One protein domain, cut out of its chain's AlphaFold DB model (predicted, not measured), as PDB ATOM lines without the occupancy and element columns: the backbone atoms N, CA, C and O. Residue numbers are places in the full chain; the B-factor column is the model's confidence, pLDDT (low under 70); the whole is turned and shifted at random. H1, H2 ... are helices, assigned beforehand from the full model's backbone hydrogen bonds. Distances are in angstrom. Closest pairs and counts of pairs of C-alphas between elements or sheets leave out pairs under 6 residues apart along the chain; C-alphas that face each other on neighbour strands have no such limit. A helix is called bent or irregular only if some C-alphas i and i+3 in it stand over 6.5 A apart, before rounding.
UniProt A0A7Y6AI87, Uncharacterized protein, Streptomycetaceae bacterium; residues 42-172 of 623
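Overview. This is residues 42 to 172 of the 623 residues of an uncharacterized protein of Streptomycetaceae bacterium (UniProt A0A7Y6AI87). An elongated stack of short helices runs from H1 and H2 at one end to H9 at the other: the nearly aligned H3, H4, H5 and H6 make its middle, and H7 and H8 lie crosswise to H5. H5 and H6 are nearest to the mean of the C-alphas, while H9 packs on H7 and H8 and covers the far end. The printed part has 131 residues with nine named helices, H1 to H9 in chain order, and no named strand; its class is all helix. It is compact, with a radius of gyration of the C-alphas of 14.4 A, and spans 45 by 26 by 25 A.

Along the chain. H1, residues 42 to 50, begins at C-alpha 42 at (-2.910, 216.997, 37.067). H2 holds residues 56 to 60, H3 residues 68 to 77 over 14.2 A, and H4 residues 82 to 89. H5, residues 96 to 104, begins at C-alpha 96 at (5.499, 197.678, 28.014). H6 holds residues 114 to 123 over 14.6 A and H7 residues 129 to 135. H8, residues 139 to 152, is 19.8 A long. H9, residues 156 to 171, is 24.2 A long and ends at C-alpha 171 at (0.721, 191.403, 5.925); it is irregular, with C-alphas 157 and 160 7.4 A apart.

Arrangement. H5 is the hub, touching five helices. H3 runs the same way at a shallow tilt of 21 degrees, with Val 72 and Ala 98 the closest C-alphas, 5.9 A. H4 and H5 form a helical hairpin, closest at Val 89 and Ala 99, 5.6 A. H5 and H6 form another, closest at Val 103 and Leu 118, 5.4 A. H4 and H6 touch, with the C-alphas of Ala 86 and Thr 117 closest, 3.9 A. H2 touches H4 through Pro 56 and Ile 84, C-alphas 5.5 A apart; H1 and H2 only just touch, with 3 pairs of C-alphas within 8 A. H6 and H8 touch about perpendicular at 86 degrees, closest at the C-alphas of Thr 115 and Tyr 149, 5.5 A. H7 and H8 form a hairpin at 11 degrees, as do H8 and H9, at a shallow tilt of 34 degrees, only just short of steep. H1 and H9 are apart. Every O i to N i+4 pair is within hydrogen-bond range in H1, H2, H3, H4, H7 and H8, against 4 of 5 in H5, 5 of 6 in H6 and 8 of 12 in H9.

Size, cuts and confidence. The C-alphas farthest apart, of Gly 62 and Glu 170, are 45.7 A apart. The printed part has no cut, and no link is long. Mean pLDDT of the printed part is 85.4, under 70 at residues 107 to 114 and 153 to 157.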
ATOM      1  N   ASP A  42      -2.781 215.909  38.042       90.44
ATOM      2  CA  ASP A  42      -2.910 216.997  37.067       90.44
ATOM      3  C   ASP A  42      -1.649 217.876  37.028       90.44
ATOM      4  O   ASP A  42      -1.186 218.257  35.943       90.44
ATOM      5  N   ASP A  43      -1.014 218.109  38.182       90.19
ATOM      6  CA  ASP A  43       0.256 218.835  38.281       90.19
ATOM      7  C   ASP A  43       1.392 218.078  37.586       90.19
ATOM      8  O   ASP A  43       2.214 218.681  36.884       90.19
ATOM      9  N   VAL A  44       1.416 216.744  37.701       91.50
ATOM     10  CA  VAL A  44       2.388 215.901  36.986       91.50
ATOM     11  C   VAL A  44       2.232 216.081  35.474       91.50
ATOM     12  O   VAL A  44       3.216 216.332  34.772       91.50
ATOM     13  N   ILE A  45       1.009 216.017  34.947       94.50
ATOM     14  CA  ILE A  45       0.752 216.151  33.505       94.50
ATOM     15  C   ILE A  45       1.065 217.567  33.009       94.50
ATOM     16  O   ILE A  45       1.695 217.727  31.953       94.50
ATOM     17  N   ALA A  46       0.689 218.598  33.770       92.62
ATOM     18  CA  ALA A  46       1.030 219.985  33.468       92.62
ATOM     19  C   ALA A  46       2.553 220.181  33.417       92.62
ATOM     20  O   ALA A  46       3.083 220.754  32.454       92.62
ATOM     21  N   ARG A  47       3.282 219.619  34.387       91.56
ATOM     22  CA  ARG A  47       4.747 219.652  34.441       91.56
ATOM     23  C   ARG A  47       5.374 218.959  33.231       91.56
ATOM     24  O   ARG A  47       6.198 219.582  32.554       91.56
ATOM     25  N   LEU A  48       4.940 217.740  32.894       92.69
ATOM     26  CA  LEU A  48       5.427 216.984  31.729       92.69
ATOM     27  C   LEU A  48       5.196 217.738  30.408       92.69
ATOM     28  O   LEU A  48       6.075 217.760  29.542       92.69
ATOM     29  N   ARG A  49       4.045 218.408  30.250       92.19
ATOM     30  CA  ARG A  49       3.732 219.223  29.058       92.19
ATOM     31  C   ARG A  49       4.539 220.524  29.002       92.19
ATOM     32  O   ARG A  49       4.975 220.923  27.921       92.19
ATOM     33  N   SER A  50       4.790 221.160  30.149       89.25
ATOM     34  CA  SER A  50       5.576 222.401  30.251       89.25
ATOM     35  C   SER A  50       7.081 222.208  30.003       89.25
ATOM     36  O   SER A  50       7.798 223.177  29.754       89.25
ATOM     37  N   GLY A  51       7.570 220.962  30.024       82.56
ATOM     38  CA  GLY A  51       8.984 220.596  29.880       82.56
ATOM     39  C   GLY A  51       9.628 220.891  28.519       82.56
ATOM     40  O   GLY A  51      10.744 220.444  28.254       82.56
ATOM     41  N   ARG A  52       8.965 221.624  27.618       77.06
ATOM     42  CA  ARG A  52       9.484 221.906  26.277       77.06
ATOM     43  C   ARG A  52      10.765 222.750  26.360       77.06
ATOM     44  O   ARG A  52      10.719 223.919  26.716       77.06
ATOM     45  N   GLY A  53      11.897 222.155  25.981       76.56
ATOM     46  CA  GLY A  53      13.212 222.814  25.989       76.56
ATOM     47  C   GLY A  53      13.968 222.734  27.320       76.56
ATOM     48  O   GLY A  53      15.092 223.219  27.388       76.56
ATOM     49  N   LYS A  54      13.391 222.103  28.350       83.38
ATOM     50  CA  LYS A  54      14.088 221.778  29.601       83.38
ATOM     51  C   LYS A  54      14.755 220.405  29.480       83.38
ATOM     52  O   LYS A  54      14.297 219.563  28.705       83.38
ATOM     53  N   ASP A  55      15.819 220.172  30.248       81.88
ATOM     54  CA  ASP A  55      16.380 218.824  30.391       81.88
ATOM     55  C   ASP A  55      15.303 217.915  31.018       81.88
ATOM     56  O   ASP A  55      14.782 218.252  32.088       81.88
ATOM     57  N   PRO A  56      14.938 216.787  30.379       83.56
ATOM     58  CA  PRO A  56      13.941 215.859  30.905       83.56
ATOM     59  C   PRO A  56      14.232 215.392  32.327       83.56
ATOM     60  O   PRO A  56      13.290 215.145  33.074       83.56
ATOM     61  N   ARG A  57      15.511 215.324  32.721       81.75
ATOM     62  CA  ARG A  57      15.917 214.944  34.079       81.75
ATOM     63  C   ARG A  57      15.310 215.881  35.116       81.75
ATOM     64  O   ARG A  57      14.678 215.400  36.041       81.75
ATOM     65  N   TYR A  58      15.362 217.197  34.897       85.44
ATOM     66  CA  TYR A  58      14.743 218.176  35.802       85.44
ATOM     67  C   TYR A  58      13.214 218.155  35.770       85.44
ATOM     68  O   TYR A  58      12.566 218.587  36.720       85.44
ATOM     69  N   VAL A  59      12.603 217.715  34.669       86.00
ATOM     70  CA  VAL A  59      11.138 217.627  34.575       86.00
ATOM     71  C   VAL A  59      10.624 216.399  35.326       86.00
ATOM     72  O   VAL A  59       9.562 216.479  35.935       86.00
ATOM     73  N   LEU A  60      11.381 215.302  35.304       86.81
ATOM     74  CA  LEU A  60      11.051 214.058  35.999       86.81
ATOM     75  C   LEU A  60      11.528 214.023  37.457       86.81
ATOM     76  O   LEU A  60      11.062 213.177  38.214       86.81
ATOM     77  N   ASP A  61      12.420 214.931  37.853       84.31
ATOM     78  CA  ASP A  61      12.926 215.027  39.222       84.31
ATOM     79  C   ASP A  61      11.785 215.287  40.226       84.31
ATOM     80  O   ASP A  61      11.039 216.261  40.101       84.31
ATOM     81  N   GLY A  62      11.589 214.396  41.194       79.25
ATOM     82  CA  GLY A  62      10.453 214.438  42.128       79.25
ATOM     83  C   GLY A  62       9.151 213.784  41.636       79.25
ATOM     84  O   GLY A  62       8.173 213.768  42.375       79.25
ATOM     85  N   VAL A  63       9.110 213.202  40.429       82.56
ATOM     86  CA  VAL A  63       8.005 212.319  40.006       82.56
ATOM     87  C   VAL A  63       8.369 210.882  40.384       82.56
ATOM     88  O   VAL A  63       8.908 210.128  39.571       82.56
ATOM     89  N   VAL A  64       8.148 210.510  41.645       77.50
ATOM     90  CA  VAL A  64       8.538 209.182  42.155       77.50
ATOM     91  C   VAL A  64       7.523 208.116  41.747       77.50
ATOM     92  O   VAL A  64       7.917 207.107  41.168       77.50
ATOM     93  N   VAL A  65       6.227 208.379  41.943       77.81
ATOM     94  CA  VAL A  65       5.137 207.471  41.556       77.81
ATOM     95  C   VAL A  65       4.466 207.978  40.285       77.81
ATOM     96  O   VAL A  65       4.026 209.124  40.212       77.81
ATOM     97  N   VAL A  66       4.395 207.113  39.277       82.31
ATOM     98  CA  VAL A  66       3.792 207.419  37.982       82.31
ATOM     99  C   VAL A  66       2.539 206.570  37.785       82.31
ATOM    100  O   VAL A  66       2.624 205.349  37.673       82.31
ATOM    101  N   ASP A  67       1.379 207.218  37.672       93.12
ATOM    102  CA  ASP A  67       0.186 206.576  37.113       93.12
ATOM    103  C   ASP A  67       0.358 206.451  35.589       93.12
ATOM    104  O   ASP A  67       0.132 207.387  34.811       93.12
ATOM    105  N   TRP A  68       0.817 205.279  35.155       94.88
ATOM    106  CA  TRP A  68       1.075 205.000  33.746       94.88
ATOM    107  C   TRP A  68      -0.190 205.020  32.885       94.88
ATOM    108  O   TRP A  68      -0.109 205.413  31.718       94.88
ATOM    109  N   ASP A  69      -1.351 204.645  33.424       95.50
ATOM    110  CA  ASP A  69      -2.607 204.669  32.672       95.50
ATOM    111  C   ASP A  69      -3.075 206.108  32.433       95.50
ATOM    112  O   ASP A  69      -3.493 206.443  31.316       95.50
ATOM    113  N   LEU A  70      -2.922 206.985  33.432       94.69
ATOM    114  CA  LEU A  70      -3.121 208.424  33.268       94.69
ATOM    115  C   LEU A  70      -2.178 209.000  32.207       94.69
ATOM    116  O   LEU A  70      -2.649 209.670  31.286       94.69
ATOM    117  N   ILE A  71      -0.871 208.713  32.282       95.06
ATOM    118  CA  ILE A  71       0.097 209.196  31.282       95.06
ATOM    119  C   ILE A  71      -0.307 208.750  29.878       95.06
ATOM    120  O   ILE A  71      -0.306 209.563  28.954       95.06
ATOM    121  N   VAL A  72      -0.668 207.477  29.693       95.00
ATOM    122  CA  VAL A  72      -1.083 206.949  28.387       95.00
ATOM    123  C   VAL A  72      -2.338 207.656  27.879       95.00
ATOM    124  O   VAL A  72      -2.391 208.030  26.704       95.00
ATOM    125  N   ARG A  73      -3.339 207.857  28.743       94.75
ATOM    126  CA  ARG A  73      -4.578 208.567  28.398       94.75
ATOM    127  C   ARG A  73      -4.287 210.000  27.954       94.75
ATOM    128  O   ARG A  73      -4.689 210.391  26.858       94.75
ATOM    129  N   GLU A  74      -3.534 210.743  28.756       95.38
ATOM    130  CA  GLU A  74      -3.202 212.145  28.493       95.38
ATOM    131  C   GLU A  74      -2.291 212.323  27.280       95.38
ATOM    132  O   GLU A  74      -2.452 213.281  26.522       95.38
ATOM    133  N   HIS A  75      -1.369 211.386  27.053       92.50
ATOM    134  CA  HIS A  75      -0.493 211.367  25.887       92.50
ATOM    135  C   HIS A  75      -1.259 211.089  24.587       92.50
ATOM    136  O   HIS A  75      -0.961 211.677  23.547       92.50
ATOM    137  N   ARG A  76      -2.269 210.211  24.629       90.50
ATOM    138  CA  ARG A  76      -3.152 209.944  23.481       90.50
ATOM    139  C   ARG A  76      -4.043 211.139  23.156       90.50
ATOM    140  O   ARG A  76      -4.261 211.413  21.978       90.50
ATOM    141  N   ALA A  77      -4.535 211.838  24.180       91.88
ATOM    142  CA  ALA A  77      -5.322 213.055  24.009       91.88
ATOM    143  C   ALA A  77      -4.472 214.203  23.436       91.88
ATOM    144  O   ALA A  77      -4.874 214.855  22.472       91.88
ATOM    145  N   ALA A  78      -3.274 214.414  23.987       90.94
ATOM    146  CA  ALA A  78      -2.308 215.399  23.517       90.94
ATOM    147  C   ALA A  78      -0.870 214.871  23.697       90.94
ATOM    148  O   ALA A  78      -0.409 214.755  24.838       90.94
ATOM    149  N   PRO A  79      -0.133 214.586  22.598       91.06
ATOM    150  CA  PRO A  79       1.208 214.017  22.678       91.06
ATOM    151  C   PRO A  79       2.154 214.838  23.558       91.06
ATOM    152  O   PRO A  79       2.307 216.049  23.384       91.06
ATOM    153  N   LEU A  80       2.818 214.148  24.483       92.00
ATOM    154  CA  LEU A  80       3.893 214.710  25.300       92.00
ATOM    155  C   LEU A  80       5.100 215.071  24.413       92.00
ATOM    156  O   LEU A  80       5.299 214.439  23.371       92.00
ATOM    157  N   PRO A  81       5.945 216.040  24.817       89.81
ATOM    158  CA  PRO A  81       7.172 216.347  24.085       89.81
ATOM    159  C   PRO A  81       8.076 215.112  23.923       89.81
ATOM    160  O   PRO A  81       8.299 214.388  24.892       89.81
ATOM    161  N   ASP A  82       8.657 214.908  22.731       85.88
ATOM    162  CA  ASP A  82       9.456 213.710  22.397       85.88
ATOM    163  C   ASP A  82      10.546 213.390  23.442       85.88
ATOM    164  O   ASP A  82      10.738 212.235  23.806       85.88
ATOM    165  N   LEU A  83      11.256 214.406  23.956       86.25
ATOM    166  CA  LEU A  83      12.311 214.207  24.962       86.25
ATOM    167  C   LEU A  83      11.766 213.735  26.318       86.25
ATOM    168  O   LEU A  83      12.431 212.966  27.004       86.25
ATOM    169  N   ILE A  84      10.559 214.169  26.684       91.81
ATOM    170  CA  ILE A  84       9.880 213.729  27.904       91.81
ATOM    171  C   ILE A  84       9.386 212.294  27.731       91.81
ATOM    172  O   ILE A  84       9.647 211.461  28.590       91.81
ATOM    173  N   ALA A  85       8.762 211.972  26.592       92.19
ATOM    174  CA  ALA A  85       8.364 210.600  26.275       92.19
ATOM    175  C   ALA A  85       9.570 209.641  26.286       92.19
ATOM    176  O   ALA A  85       9.499 208.566  26.874       92.19
ATOM    177  N   ALA A  86      10.704 210.050  25.705       90.06
ATOM    178  CA  ALA A  86      11.932 209.260  25.705       90.06
ATOM    179  C   ALA A  86      12.514 209.042  27.109       90.06
ATOM    180  O   ALA A  86      13.081 207.980  27.365       90.06
ATOM    181  N   ALA A  87      12.391 210.027  28.002       90.62
ATOM    182  CA  ALA A  87      12.858 209.921  29.379       90.62
ATOM    183  C   ALA A  87      11.917 209.067  30.246       90.62
ATOM    184  O   ALA A  87      12.398 208.253  31.026       90.62
ATOM    185  N   LEU A  88      10.599 209.170  30.048       93.69
ATOM    186  CA  LEU A  88       9.611 208.295  30.689       93.69
ATOM    187  C   LEU A  88       9.842 206.825  30.323       93.69
ATOM    188  O   LEU A  88       9.908 205.979  31.203       93.69
ATOM    189  N   VAL A  89      10.050 206.530  29.037       92.88
ATOM    190  CA  VAL A  89      10.371 205.174  28.558       92.88
ATOM    191  C   VAL A  89      11.710 204.653  29.094       92.88
ATOM    192  O   VAL A  89      11.916 203.446  29.170       92.88
ATOM    193  N   ALA A  90      12.638 205.544  29.447       88.94
ATOM    194  CA  ALA A  90      13.923 205.157  30.018       88.94
ATOM    195  C   ALA A  90      13.842 204.787  31.510       88.94
ATOM    196  O   ALA A  90      14.813 204.234  32.029       88.94
ATOM    197  N   ARG A  91      12.722 205.072  32.192       91.38
ATOM    198  CA  ARG A  91      12.529 204.685  33.592       91.38
ATOM    199  C   ARG A  91      12.415 203.168  33.737       91.38
ATOM    200  O   ARG A  91      11.888 202.484  32.865       91.38
ATOM    201  N   GLU A  92      12.897 202.659  34.864       86.75
ATOM    202  CA  GLU A  92      12.894 201.226  35.190       86.75
ATOM    203  C   GLU A  92      11.500 200.652  35.411       86.75
ATOM    204  O   GLU A  92      11.253 199.496  35.086       86.75
ATOM    205  N   ASP A  93      10.581 201.478  35.894       91.75
ATOM    206  CA  ASP A  93       9.202 201.119  36.197       91.75
ATOM    207  C   ASP A  93       8.247 201.284  35.001       91.75
ATOM    208  O   ASP A  93       7.041 201.114  35.168       91.75
ATOM    209  N   CYS A  94       8.738 201.623  33.801       94.50
ATOM    210  CA  CYS A  94       7.883 201.833  32.632       94.50
ATOM    211  C   CYS A  94       7.323 200.501  32.098       94.50
ATOM    212  O   CYS A  94       8.086 199.679  31.582       94.50
ATOM    213  N   PRO A  95       5.994 200.267  32.143       96.25
ATOM    214  CA  PRO A  95       5.424 199.024  31.651       96.25
ATOM    215  C   PRO A  95       5.403 199.001  30.112       96.25
ATOM    216  O   PRO A  95       5.179 200.043  29.480       96.25
ATOM    217  N   PRO A  96       5.506 197.814  29.474       95.00
ATOM    218  CA  PRO A  96       5.499 197.678  28.014       95.00
ATOM    219  C   PRO A  96       4.326 198.392  27.331       95.00
ATOM    220  O   PRO A  96       4.505 199.084  26.331       95.00
ATOM    221  N   ARG A  97       3.120 198.315  27.911       96.06
ATOM    222  CA  ARG A  97       1.914 198.979  27.386       96.06
ATOM    223  C   ARG A  97       2.050 200.505  27.321       96.06
ATOM    224  O   ARG A  97       1.592 201.110  26.350       96.06
ATOM    225  N   ALA A  98       2.669 201.128  28.325       96.19
ATOM    226  CA  ALA A  98       2.906 202.568  28.319       96.19
ATOM    227  C   ALA A  98       3.979 202.943  27.296       96.19
ATOM    228  O   ALA A  98       3.778 203.872  26.512       96.19
ATOM    229  N   ALA A  99       5.064 202.167  27.226       95.38
ATOM    230  CA  ALA A  99       6.106 202.355  26.225       95.38
ATOM    231  C   ALA A  99       5.557 202.269  24.789       95.38
ATOM    232  O   ALA A  99       5.844 203.153  23.984       95.38
ATOM    233  N   LEU A 100       4.703 201.288  24.472       95.50
ATOM    234  CA  LEU A 100       4.059 201.175  23.155       95.50
ATOM    235  C   LEU A 100       3.243 202.428  22.796       95.50
ATOM    236  O   LEU A 100       3.312 202.903  21.663       95.50
ATOM    237  N   ALA A 101       2.497 202.998  23.748       94.69
ATOM    238  CA  ALA A 101       1.725 204.218  23.511       94.69
ATOM    239  C   ALA A 101       2.621 205.455  23.316       94.69
ATOM    240  O   ALA A 101       2.369 206.254  22.414       94.69
ATOM    241  N   LEU A 102       3.674 205.591  24.131       94.06
ATOM    242  CA  LEU A 102       4.624 206.708  24.085       94.06
ATOM    243  C   LEU A 102       5.482 206.705  22.811       94.06
ATOM    244  O   LEU A 102       5.826 207.760  22.283       94.06
ATOM    245  N   VAL A 103       5.823 205.520  22.298       92.12
ATOM    246  CA  VAL A 103       6.623 205.345  21.076       92.12
ATOM    247  C   VAL A 103       5.864 205.781  19.819       92.12
ATOM    248  O   VAL A 103       6.481 206.249  18.863       92.12
ATOM    249  N   VAL A 104       4.541 205.615  19.795       88.88
ATOM    250  CA  VAL A 104       3.736 205.654  18.561       88.88
ATOM    251  C   VAL A 104       2.964 206.962  18.365       88.88
ATOM    252  O   VAL A 104       2.383 207.197  17.300       88.88
ATOM    253  N   ALA A 105       2.978 207.868  19.337       81.00
ATOM    254  CA  ALA A 105       2.261 209.124  19.191       81.00
ATOM    255  C   ALA A 105       2.786 210.001  18.048       81.00
ATOM    256  O   ALA A 105       3.943 209.958  17.625       81.00
ATOM    257  N   ARG A 106       1.884 210.838  17.523       70.12
ATOM    258  CA  ARG A 106       2.193 211.782  16.449       70.12
ATOM    259  C   ARG A 106       3.185 212.835  16.945       70.12
ATOM    260  O   ARG A 106       2.775 213.854  17.490       70.12
ATOM    261  N   SER A 107       4.473 212.649  16.670       59.44
ATOM    262  CA  SER A 107       5.458 213.723  16.818       59.44
ATOM    263  C   SER A 107       5.174 214.825  15.789       59.44
ATOM    264  O   SER A 107       5.532 214.723  14.609       59.44
ATOM    265  N   TYR A 108       4.500 215.889  16.229       51.53
ATOM    266  CA  TYR A 108       4.294 217.102  15.446       51.53
ATOM    267  C   TYR A 108       5.605 217.900  15.401       51.53
ATOM    268  O   TYR A 108       5.905 218.709  16.269       51.53
ATOM    269  N   GLY A 109       6.400 217.666  14.355       51.84
ATOM    270  CA  GLY A 109       7.432 218.608  13.924       51.84
ATOM    271  C   GLY A 109       8.771 218.524  14.660       51.84
ATOM    272  O   GLY A 109       9.087 219.378  15.479       51.84
ATOM    273  N   ARG A 110       9.603 217.545  14.283       55.59
ATOM    274  CA  ARG A 110      11.062 217.652  14.029       55.59
ATOM    275  C   ARG A 110      11.591 216.262  13.657       55.59
ATOM    276  O   ARG A 110      11.226 215.257  14.259       55.59
ATOM    277  N   ARG A 111      12.429 216.179  12.616       57.31
ATOM    278  CA  ARG A 111      12.805 214.897  11.985       57.31
ATOM    279  C   ARG A 111      13.597 213.949  12.900       57.31
ATOM    280  O   ARG A 111      13.438 212.752  12.727       57.31
ATOM    281  N   ALA A 112      14.361 214.419  13.884       57.72
ATOM    282  CA  ALA A 112      15.294 213.554  14.620       57.72
ATOM    283  C   ALA A 112      14.728 212.897  15.903       57.72
ATOM    284  O   ALA A 112      15.077 211.760  16.211       57.72
ATOM    285  N   LEU A 113      13.838 213.567  16.646       59.53
ATOM    286  CA  LEU A 113      13.606 213.229  18.062       59.53
ATOM    287  C   LEU A 113      12.679 212.030  18.313       59.53
ATOM    288  O   LEU A 113      12.971 211.251  19.212       59.53
ATOM    289  N   ALA A 114      11.665 211.796  17.474       61.94
ATOM    290  CA  ALA A 114      10.778 210.626  17.594       61.94
ATOM    291  C   ALA A 114      11.515 209.267  17.603       61.94
ATOM    292  O   ALA A 114      11.018 208.283  18.137       61.94
ATOM    293  N   THR A 115      12.719 209.196  17.018       78.81
ATOM    294  CA  THR A 115      13.519 207.962  17.035       78.81
ATOM    295  C   THR A 115      14.136 207.676  18.402       78.81
ATOM    296  O   THR A 115      14.426 206.520  18.680       78.81
ATOM    297  N   LYS A 116      14.299 208.687  19.269       84.50
ATOM    298  CA  LYS A 116      14.912 208.529  20.596       84.50
ATOM    299  C   LYS A 116      14.015 207.763  21.562       84.50
ATOM    300  O   LYS A 116      14.521 206.920  22.291       84.50
ATOM    301  N   THR A 117      12.702 208.002  21.538       90.50
ATOM    302  CA  THR A 117      11.752 207.263  22.385       90.50
ATOM    303  C   THR A 117      11.771 205.778  22.050       90.50
ATOM    304  O   THR A 117      11.983 204.963  22.944       90.50
ATOM    305  N   LEU A 118      11.661 205.425  20.761       90.50
ATOM    306  CA  LEU A 118      11.820 204.037  20.316       90.50
ATOM    307  C   LEU A 118      13.213 203.494  20.661       90.50
ATOM    308  O   LEU A 118      13.310 202.371  21.142       90.50
ATOM    309  N   ALA A 119      14.275 204.286  20.464       86.62
ATOM    310  CA  ALA A 119      15.636 203.868  20.794       86.62
ATOM    311  C   ALA A 119      15.769 203.443  22.251       86.62
ATOM    312  O   ALA A 119      16.320 202.385  22.522       86.62
ATOM    313  N   ASN A 120      15.256 204.255  23.174       87.31
ATOM    314  CA  ASN A 120      15.301 203.961  24.599       87.31
ATOM    315  C   ASN A 120      14.439 202.742  24.938       87.31
ATOM    316  O   ASN A 120      14.900 201.880  25.679       87.31
ATOM    317  N   ALA A 121      13.243 202.636  24.348       90.12
ATOM    318  CA  ALA A 121      12.333 201.512  24.576       90.12
ATOM    319  C   ALA A 121      12.982 200.176  24.192       90.12
ATOM    320  O   ALA A 121      12.973 199.227  24.976       90.12
ATOM    321  N   LEU A 122      13.588 200.135  23.000       88.50
ATOM    322  CA  LEU A 122      14.315 198.971  22.508       88.50
ATOM    323  C   LEU A 122      15.570 198.732  23.348       88.50
ATOM    324  O   LEU A 122      15.766 197.620  23.825       88.50
ATOM    325  N   ARG A 123      16.387 199.770  23.596       81.56
ATOM    326  CA  ARG A 123      17.654 199.650  24.340       81.56
ATOM    327  C   ARG A 123      17.466 199.082  25.745       81.56
ATOM    328  O   ARG A 123      18.281 198.301  26.217       81.56
ATOM    329  N   ARG A 124      16.383 199.468  26.413       82.88
ATOM    330  CA  ARG A 124      16.038 198.976  27.751       82.88
ATOM    331  C   ARG A 124      15.320 197.625  27.726       82.88
ATOM    332  O   ARG A 124      15.101 197.051  28.783       82.88
ATOM    333  N   GLY A 125      14.948 197.120  26.550       83.25
ATOM    334  CA  GLY A 125      14.187 195.879  26.408       83.25
ATOM    335  C   GLY A 125      12.753 195.967  26.937       83.25
ATOM    336  O   GLY A 125      12.134 194.932  27.151       83.25
ATOM    337  N   VAL A 126      12.217 197.178  27.140       91.38
ATOM    338  CA  VAL A 126      10.836 197.390  27.620       91.38
ATOM    339  C   VAL A 126       9.826 196.938  26.564       91.38
ATOM    340  O   VAL A 126       8.746 196.447  26.883       91.38
ATOM    341  N   VAL A 127      10.186 197.092  25.289       93.12
ATOM    342  CA  VAL A 127       9.432 196.572  24.146       93.12
ATOM    343  C   VAL A 127      10.391 195.976  23.124       93.12
ATOM    344  O   VAL A 127      11.542 196.393  23.004       93.12
ATOM    345  N   THR A 128       9.892 195.037  22.332       90.06
ATOM    346  CA  THR A 128      10.581 194.506  21.151       90.06
ATOM    347  C   THR A 128      10.066 195.174  19.872       90.06
ATOM    348  O   THR A 128       8.935 195.671  19.849       90.06
ATOM    349  N   PRO A 129      10.819 195.144  18.754       92.44
ATOM    350  CA  PRO A 129      10.309 195.646  17.478       92.44
ATOM    351  C   PRO A 129       9.011 194.941  17.047       92.44
ATOM    352  O   PRO A 129       8.136 195.572  16.459       92.44
ATOM    353  N   HIS A 130       8.865 193.651  17.379       92.12
ATOM    354  CA  HIS A 130       7.669 192.862  17.085       92.12
ATOM    355  C   HIS A 130       6.443 193.371  17.857       92.12
ATOM    356  O   HIS A 130       5.411 193.629  17.243       92.12
ATOM    357  N   GLN A 131       6.572 193.612  19.166       94.69
ATOM    358  CA  GLN A 131       5.493 194.203  19.972       94.69
ATOM    359  C   GLN A 131       5.096 195.585  19.453       94.69
ATOM    360  O   GLN A 131       3.911 195.875  19.313       94.69
ATOM    361  N   VAL A 132       6.072 196.427  19.092       94.81
ATOM    362  CA  VAL A 132       5.777 197.739  18.496       94.81
ATOM    363  C   VAL A 132       4.936 197.573  17.231       94.81
ATOM    364  O   VAL A 132       3.926 198.249  17.089       94.81
ATOM    365  N   LEU A 133       5.290 196.655  16.331       93.62
ATOM    366  CA  LEU A 133       4.534 196.449  15.095       93.62
ATOM    367  C   LEU A 133       3.119 195.889  15.336       93.62
ATOM    368  O   LEU A 133       2.166 196.352  14.711       93.62
ATOM    369  N   HIS A 134       2.991 194.874  16.193       94.19
ATOM    370  CA  HIS A 134       1.763 194.085  16.319       94.19
ATOM    371  C   HIS A 134       0.778 194.620  17.359       94.19
ATOM    372  O   HIS A 134      -0.425 194.455  17.179       94.19
ATOM    373  N   GLU A 135       1.260 195.271  18.417       96.44
ATOM    374  CA  GLU A 135       0.434 195.648  19.572       96.44
ATOM    375  C   GLU A 135       0.235 197.162  19.693       96.44
ATOM    376  O   GLU A 135      -0.728 197.615  20.314       96.44
ATOM    377  N   ALA A 136       1.120 197.974  19.105       95.00
ATOM    378  CA  ALA A 136       0.998 199.416  19.240       95.00
ATOM    379  C   ALA A 136      -0.071 200.007  18.309       95.00
ATOM    380  O   ALA A 136      -0.240 199.622  17.149       95.00
ATOM    381  N   ALA A 137      -0.770 201.012  18.835       93.00
ATOM    382  CA  ALA A 137      -1.870 201.699  18.179       93.00
ATOM    383  C   ALA A 137      -1.676 203.225  18.284       93.00
ATOM    384  O   ALA A 137      -1.394 203.716  19.383       93.00
ATOM    385  N   PRO A 138      -1.847 203.996  17.190       92.81
ATOM    386  CA  PRO A 138      -2.217 203.556  15.840       92.81
ATOM    387  C   PRO A 138      -1.118 202.757  15.122       92.81
ATOM    388  O   PRO A 138       0.019 203.215  14.999       92.81
ATOM    389  N   GLY A 139      -1.466 201.606  14.552       90.44
ATOM    390  CA  GLY A 139      -0.532 200.684  13.900       90.44
ATOM    391  C   GLY A 139       0.241 201.303  12.742       90.44
ATOM    392  O   GLY A 139       1.415 201.004  12.523       90.44
ATOM    393  N   TRP A 140      -0.380 202.255  12.038       87.81
ATOM    394  CA  TRP A 140       0.300 203.025  11.000       87.81
ATOM    395  C   TRP A 140       1.482 203.831  11.542       87.81
ATOM    396  O   TRP A 140       2.549 203.892  10.929       87.81
ATOM    397  N   ALA A 141       1.298 204.472  12.693       87.31
ATOM    398  CA  ALA A 141       2.357 205.240  13.321       87.31
ATOM    399  C   ALA A 141       3.437 204.316  13.907       87.31
ATOM    400  O   ALA A 141       4.616 204.649  13.813       87.31
ATOM    401  N   ALA A 142       3.057 203.130  14.391       90.75
ATOM    402  CA  ALA A 142       3.991 202.139  14.910       90.75
ATOM    403  C   ALA A 142       4.964 201.642  13.837       90.75
ATOM    404  O   ALA A 142       6.183 201.755  13.991       90.75
ATOM    405  N   MET A 143       4.416 201.202  12.701       89.31
ATOM    406  CA  MET A 143       5.206 200.819  11.535       89.31
ATOM    407  C   MET A 143       6.128 201.965  11.115       89.31
ATOM    408  O   MET A 143       7.328 201.755  10.959       89.31
ATOM    409  N   ARG A 144       5.610 203.196  11.009       84.31
ATOM    410  CA  ARG A 144       6.410 204.361  10.606       84.31
ATOM    411  C   ARG A 144       7.583 204.643  11.534       84.31
ATOM    412  O   ARG A 144       8.638 205.060  11.062       84.31
ATOM    413  N   VAL A 145       7.388 204.503  12.842       86.62
ATOM    414  CA  VAL A 145       8.439 204.754  13.830       86.62
ATOM    415  C   VAL A 145       9.537 203.699  13.701       86.62
ATOM    416  O   VAL A 145      10.705 204.079  13.632       86.62
ATOM    417  N   LEU A 146       9.180 202.420  13.522       88.38
ATOM    418  CA  LEU A 146      10.133 201.342  13.219       88.38
ATOM    419  C   LEU A 146      10.865 201.568  11.895       88.38
ATOM    420  O   LEU A 146      12.088 201.469  11.839       88.38
ATOM    421  N   GLU A 147      10.131 201.919  10.836       83.62
ATOM    422  CA  GLU A 147      10.699 202.239   9.531       83.62
ATOM    423  C   GLU A 147      11.738 203.348   9.697       83.62
ATOM    424  O   GLU A 147      12.908 203.177   9.353       83.62
ATOM    425  N   LYS A 148      11.309 204.492  10.234       81.81
ATOM    426  CA  LYS A 148      12.134 205.686  10.379       81.81
ATOM    427  C   LYS A 148      13.379 205.392  11.196       81.81
ATOM    428  O   LYS A 148      14.458 205.839  10.813       81.81
ATOM    429  N   TYR A 149      13.233 204.640  12.278       84.00
ATOM    430  CA  TYR A 149      14.338 204.171  13.096       84.00
ATOM    431  C   TYR A 149      15.331 203.348  12.269       84.00
ATOM    432  O   TYR A 149      16.500 203.714  12.208       84.00
ATOM    433  N   ALA A 150      14.851 202.364  11.504       83.12
ATOM    434  CA  ALA A 150      15.676 201.530  10.627       83.12
ATOM    435  C   ALA A 150      16.388 202.282   9.481       83.12
ATOM    436  O   ALA A 150      17.321 201.739   8.894       83.12
ATOM    437  N   THR A 151      15.931 203.487   9.115       75.25
ATOM    438  CA  THR A 151      16.592 204.342   8.104       75.25
ATOM    439  C   THR A 151      17.437 205.468   8.671       75.25
ATOM    440  O   THR A 151      18.300 205.982   7.969       75.25
ATOM    441  N   THR A 152      17.144 205.917   9.891       75.44
ATOM    442  CA  THR A 152      17.892 207.016  10.521       75.44
ATOM    443  C   THR A 152      19.263 206.528  10.956       75.44
ATOM    444  O   THR A 152      20.241 207.260  10.827       75.44
ATOM    445  N   TYR A 153      19.334 205.282  11.416       69.75
ATOM    446  CA  TYR A 153      20.589 204.611  11.698       69.75
ATOM    447  C   TYR A 153      20.898 203.702  10.499       69.75
ATOM    448  O   TYR A 153      20.017 203.035   9.957       69.75
ATOM    449  N   SER A 154      22.124 203.753   9.986       60.81
ATOM    450  CA  SER A 154      22.568 202.892   8.877       60.81
ATOM    451  C   SER A 154      23.044 201.527   9.363       60.81
ATOM    452  O   SER A 154      23.307 200.647   8.552       60.81
ATOM    453  N   ASP A 155      23.152 201.377  10.673       65.31
ATOM    454  CA  ASP A 155      23.982 200.370  11.300       65.31
ATOM    455  C   ASP A 155      23.329 198.984  11.280       65.31
ATOM    456  O   ASP A 155      22.102 198.830  11.318       65.31
ATOM    457  N   ASP A 156      24.178 197.963  11.282       57.25
ATOM    458  CA  ASP A 156      23.774 196.558  11.202       57.25
ATOM    459  C   ASP A 156      22.936 196.107  12.401       57.25
ATOM    460  O   ASP A 156      22.115 195.192  12.290       57.25
ATOM    461  N   TRP A 157      23.022 196.818  13.527       63.72
ATOM    462  CA  TRP A 157      22.200 196.554  14.704       63.72
ATOM    463  C   TRP A 157      20.700 196.811  14.484       63.72
ATOM    464  O   TRP A 157      19.860 196.436  15.294       63.72
ATOM    465  N   LEU A 158      20.301 197.382  13.350       75.44
ATOM    466  CA  LEU A 158      18.892 197.476  12.975       75.44
ATOM    467  C   LEU A 158      18.349 196.220  12.292       75.44
ATOM    468  O   LEU A 158      17.160 196.186  11.968       75.44
ATOM    469  N   HIS A 159      19.160 195.181  12.071       75.50
ATOM    470  CA  HIS A 159      18.727 193.949  11.409       75.50
ATOM    471  C   HIS A 159      17.440 193.322  11.998       75.50
ATOM    472  O   HIS A 159      16.577 192.916  11.221       75.50
ATOM    473  N   PRO A 160      17.204 193.275  13.324       77.38
ATOM    474  CA  PRO A 160      15.942 192.779  13.886       77.38
ATOM    475  C   PRO A 160      14.745 193.661  13.536       77.38
ATOM    476  O   PRO A 160      13.686 193.143  13.193       77.38
ATOM    477  N   VAL A 161      14.915 194.986  13.568       85.06
ATOM    478  CA  VAL A 161      13.874 195.928  13.133       85.06
ATOM    479  C   VAL A 161      13.591 195.722  11.647       85.06
ATOM    480  O   VAL A 161      12.432 195.664  11.249       85.06
ATOM    481  N   ARG A 162      14.635 195.540  10.825       84.31
ATOM    482  CA  ARG A 162      14.492 195.237   9.396       84.31
ATOM    483  C   ARG A 162      13.749 193.918   9.180       84.31
ATOM    484  O   ARG A 162      12.795 193.956   8.417       84.31
ATOM    485  N   ARG A 163      14.082 192.839   9.898       84.81
ATOM    486  CA  ARG A 163      13.370 191.548   9.841       84.81
ATOM    487  C   ARG A 163      11.901 191.665  10.235       84.81
ATOM    488  O   ARG A 163      11.050 191.092   9.571       84.81
ATOM    489  N   VAL A 164      11.590 192.419  11.290       86.75
ATOM    490  CA  VAL A 164      10.195 192.668  11.679       86.75
ATOM    491  C   VAL A 164       9.458 193.460  10.601       86.75
ATOM    492  O   VAL A 164       8.318 193.138  10.296       86.75
ATOM    493  N   LEU A 165      10.105 194.447   9.977       88.06
ATOM    494  CA  LEU A 165       9.539 195.166   8.830       88.06
ATOM    495  C   LEU A 165       9.390 194.274   7.582       88.06
ATOM    496  O   LEU A 165       8.448 194.480   6.822       88.06
ATOM    497  N   ASP A 166      10.274 193.294   7.372       85.25
ATOM    498  CA  ASP A 166      10.143 192.298   6.298       85.25
ATOM    499  C   ASP A 166       8.948 191.371   6.558       85.25
ATOM    500  O   ASP A 166       8.102 191.211   5.686       85.25
ATOM    501  N   ALA A 167       8.797 190.860   7.783       85.62
ATOM    502  CA  ALA A 167       7.621 190.083   8.182       85.62
ATOM    503  C   ALA A 167       6.325 190.915   8.097       85.62
ATOM    504  O   ALA A 167       5.287 190.430   7.655       85.62
ATOM    505  N   ALA A 168       6.382 192.207   8.444       87.31
ATOM    506  CA  ALA A 168       5.266 193.136   8.257       87.31
ATOM    507  C   ALA A 168       4.842 193.237   6.789       87.31
ATOM    508  O   ALA A 168       3.663 193.441   6.495       87.31
ATOM    509  N   ALA A 169       5.795 193.112   5.862       86.81
ATOM    510  CA  ALA A 169       5.517 193.204   4.441       86.81
ATOM    511  C   ALA A 169       4.654 192.036   3.937       86.81
ATOM    512  O   ALA A 169       3.890 192.219   2.991       86.81
ATOM    513  N   GLU A 170       4.679 190.882   4.607       88.25
ATOM    514  CA  GLU A 170       3.804 189.738   4.306       88.25
ATOM    515  C   GLU A 170       2.326 190.023   4.644       88.25
ATOM    516  O   GLU A 170       1.406 189.462   4.036       88.25
ATOM    517  N   LEU A 171       2.072 190.951   5.575       90.44
ATOM    518  CA  LEU A 171       0.721 191.403   5.925       90.44
ATOM    519  C   LEU A 171       0.149 192.386   4.896       90.44
ATOM    520  O   LEU A 171      -1.068 192.577   4.833       90.44
ATOM    521  N   LEU A 172       0.985 192.983   4.043       89.12
ATOM    522  CA  LEU A 172       0.537 193.955   3.049       89.12
ATOM    523  C   LEU A 172      -0.427 193.335   2.028       89.12
ATOM    524  O   LEU A 172      -0.458 192.115   1.861       89.12
TER     525      LEU A 172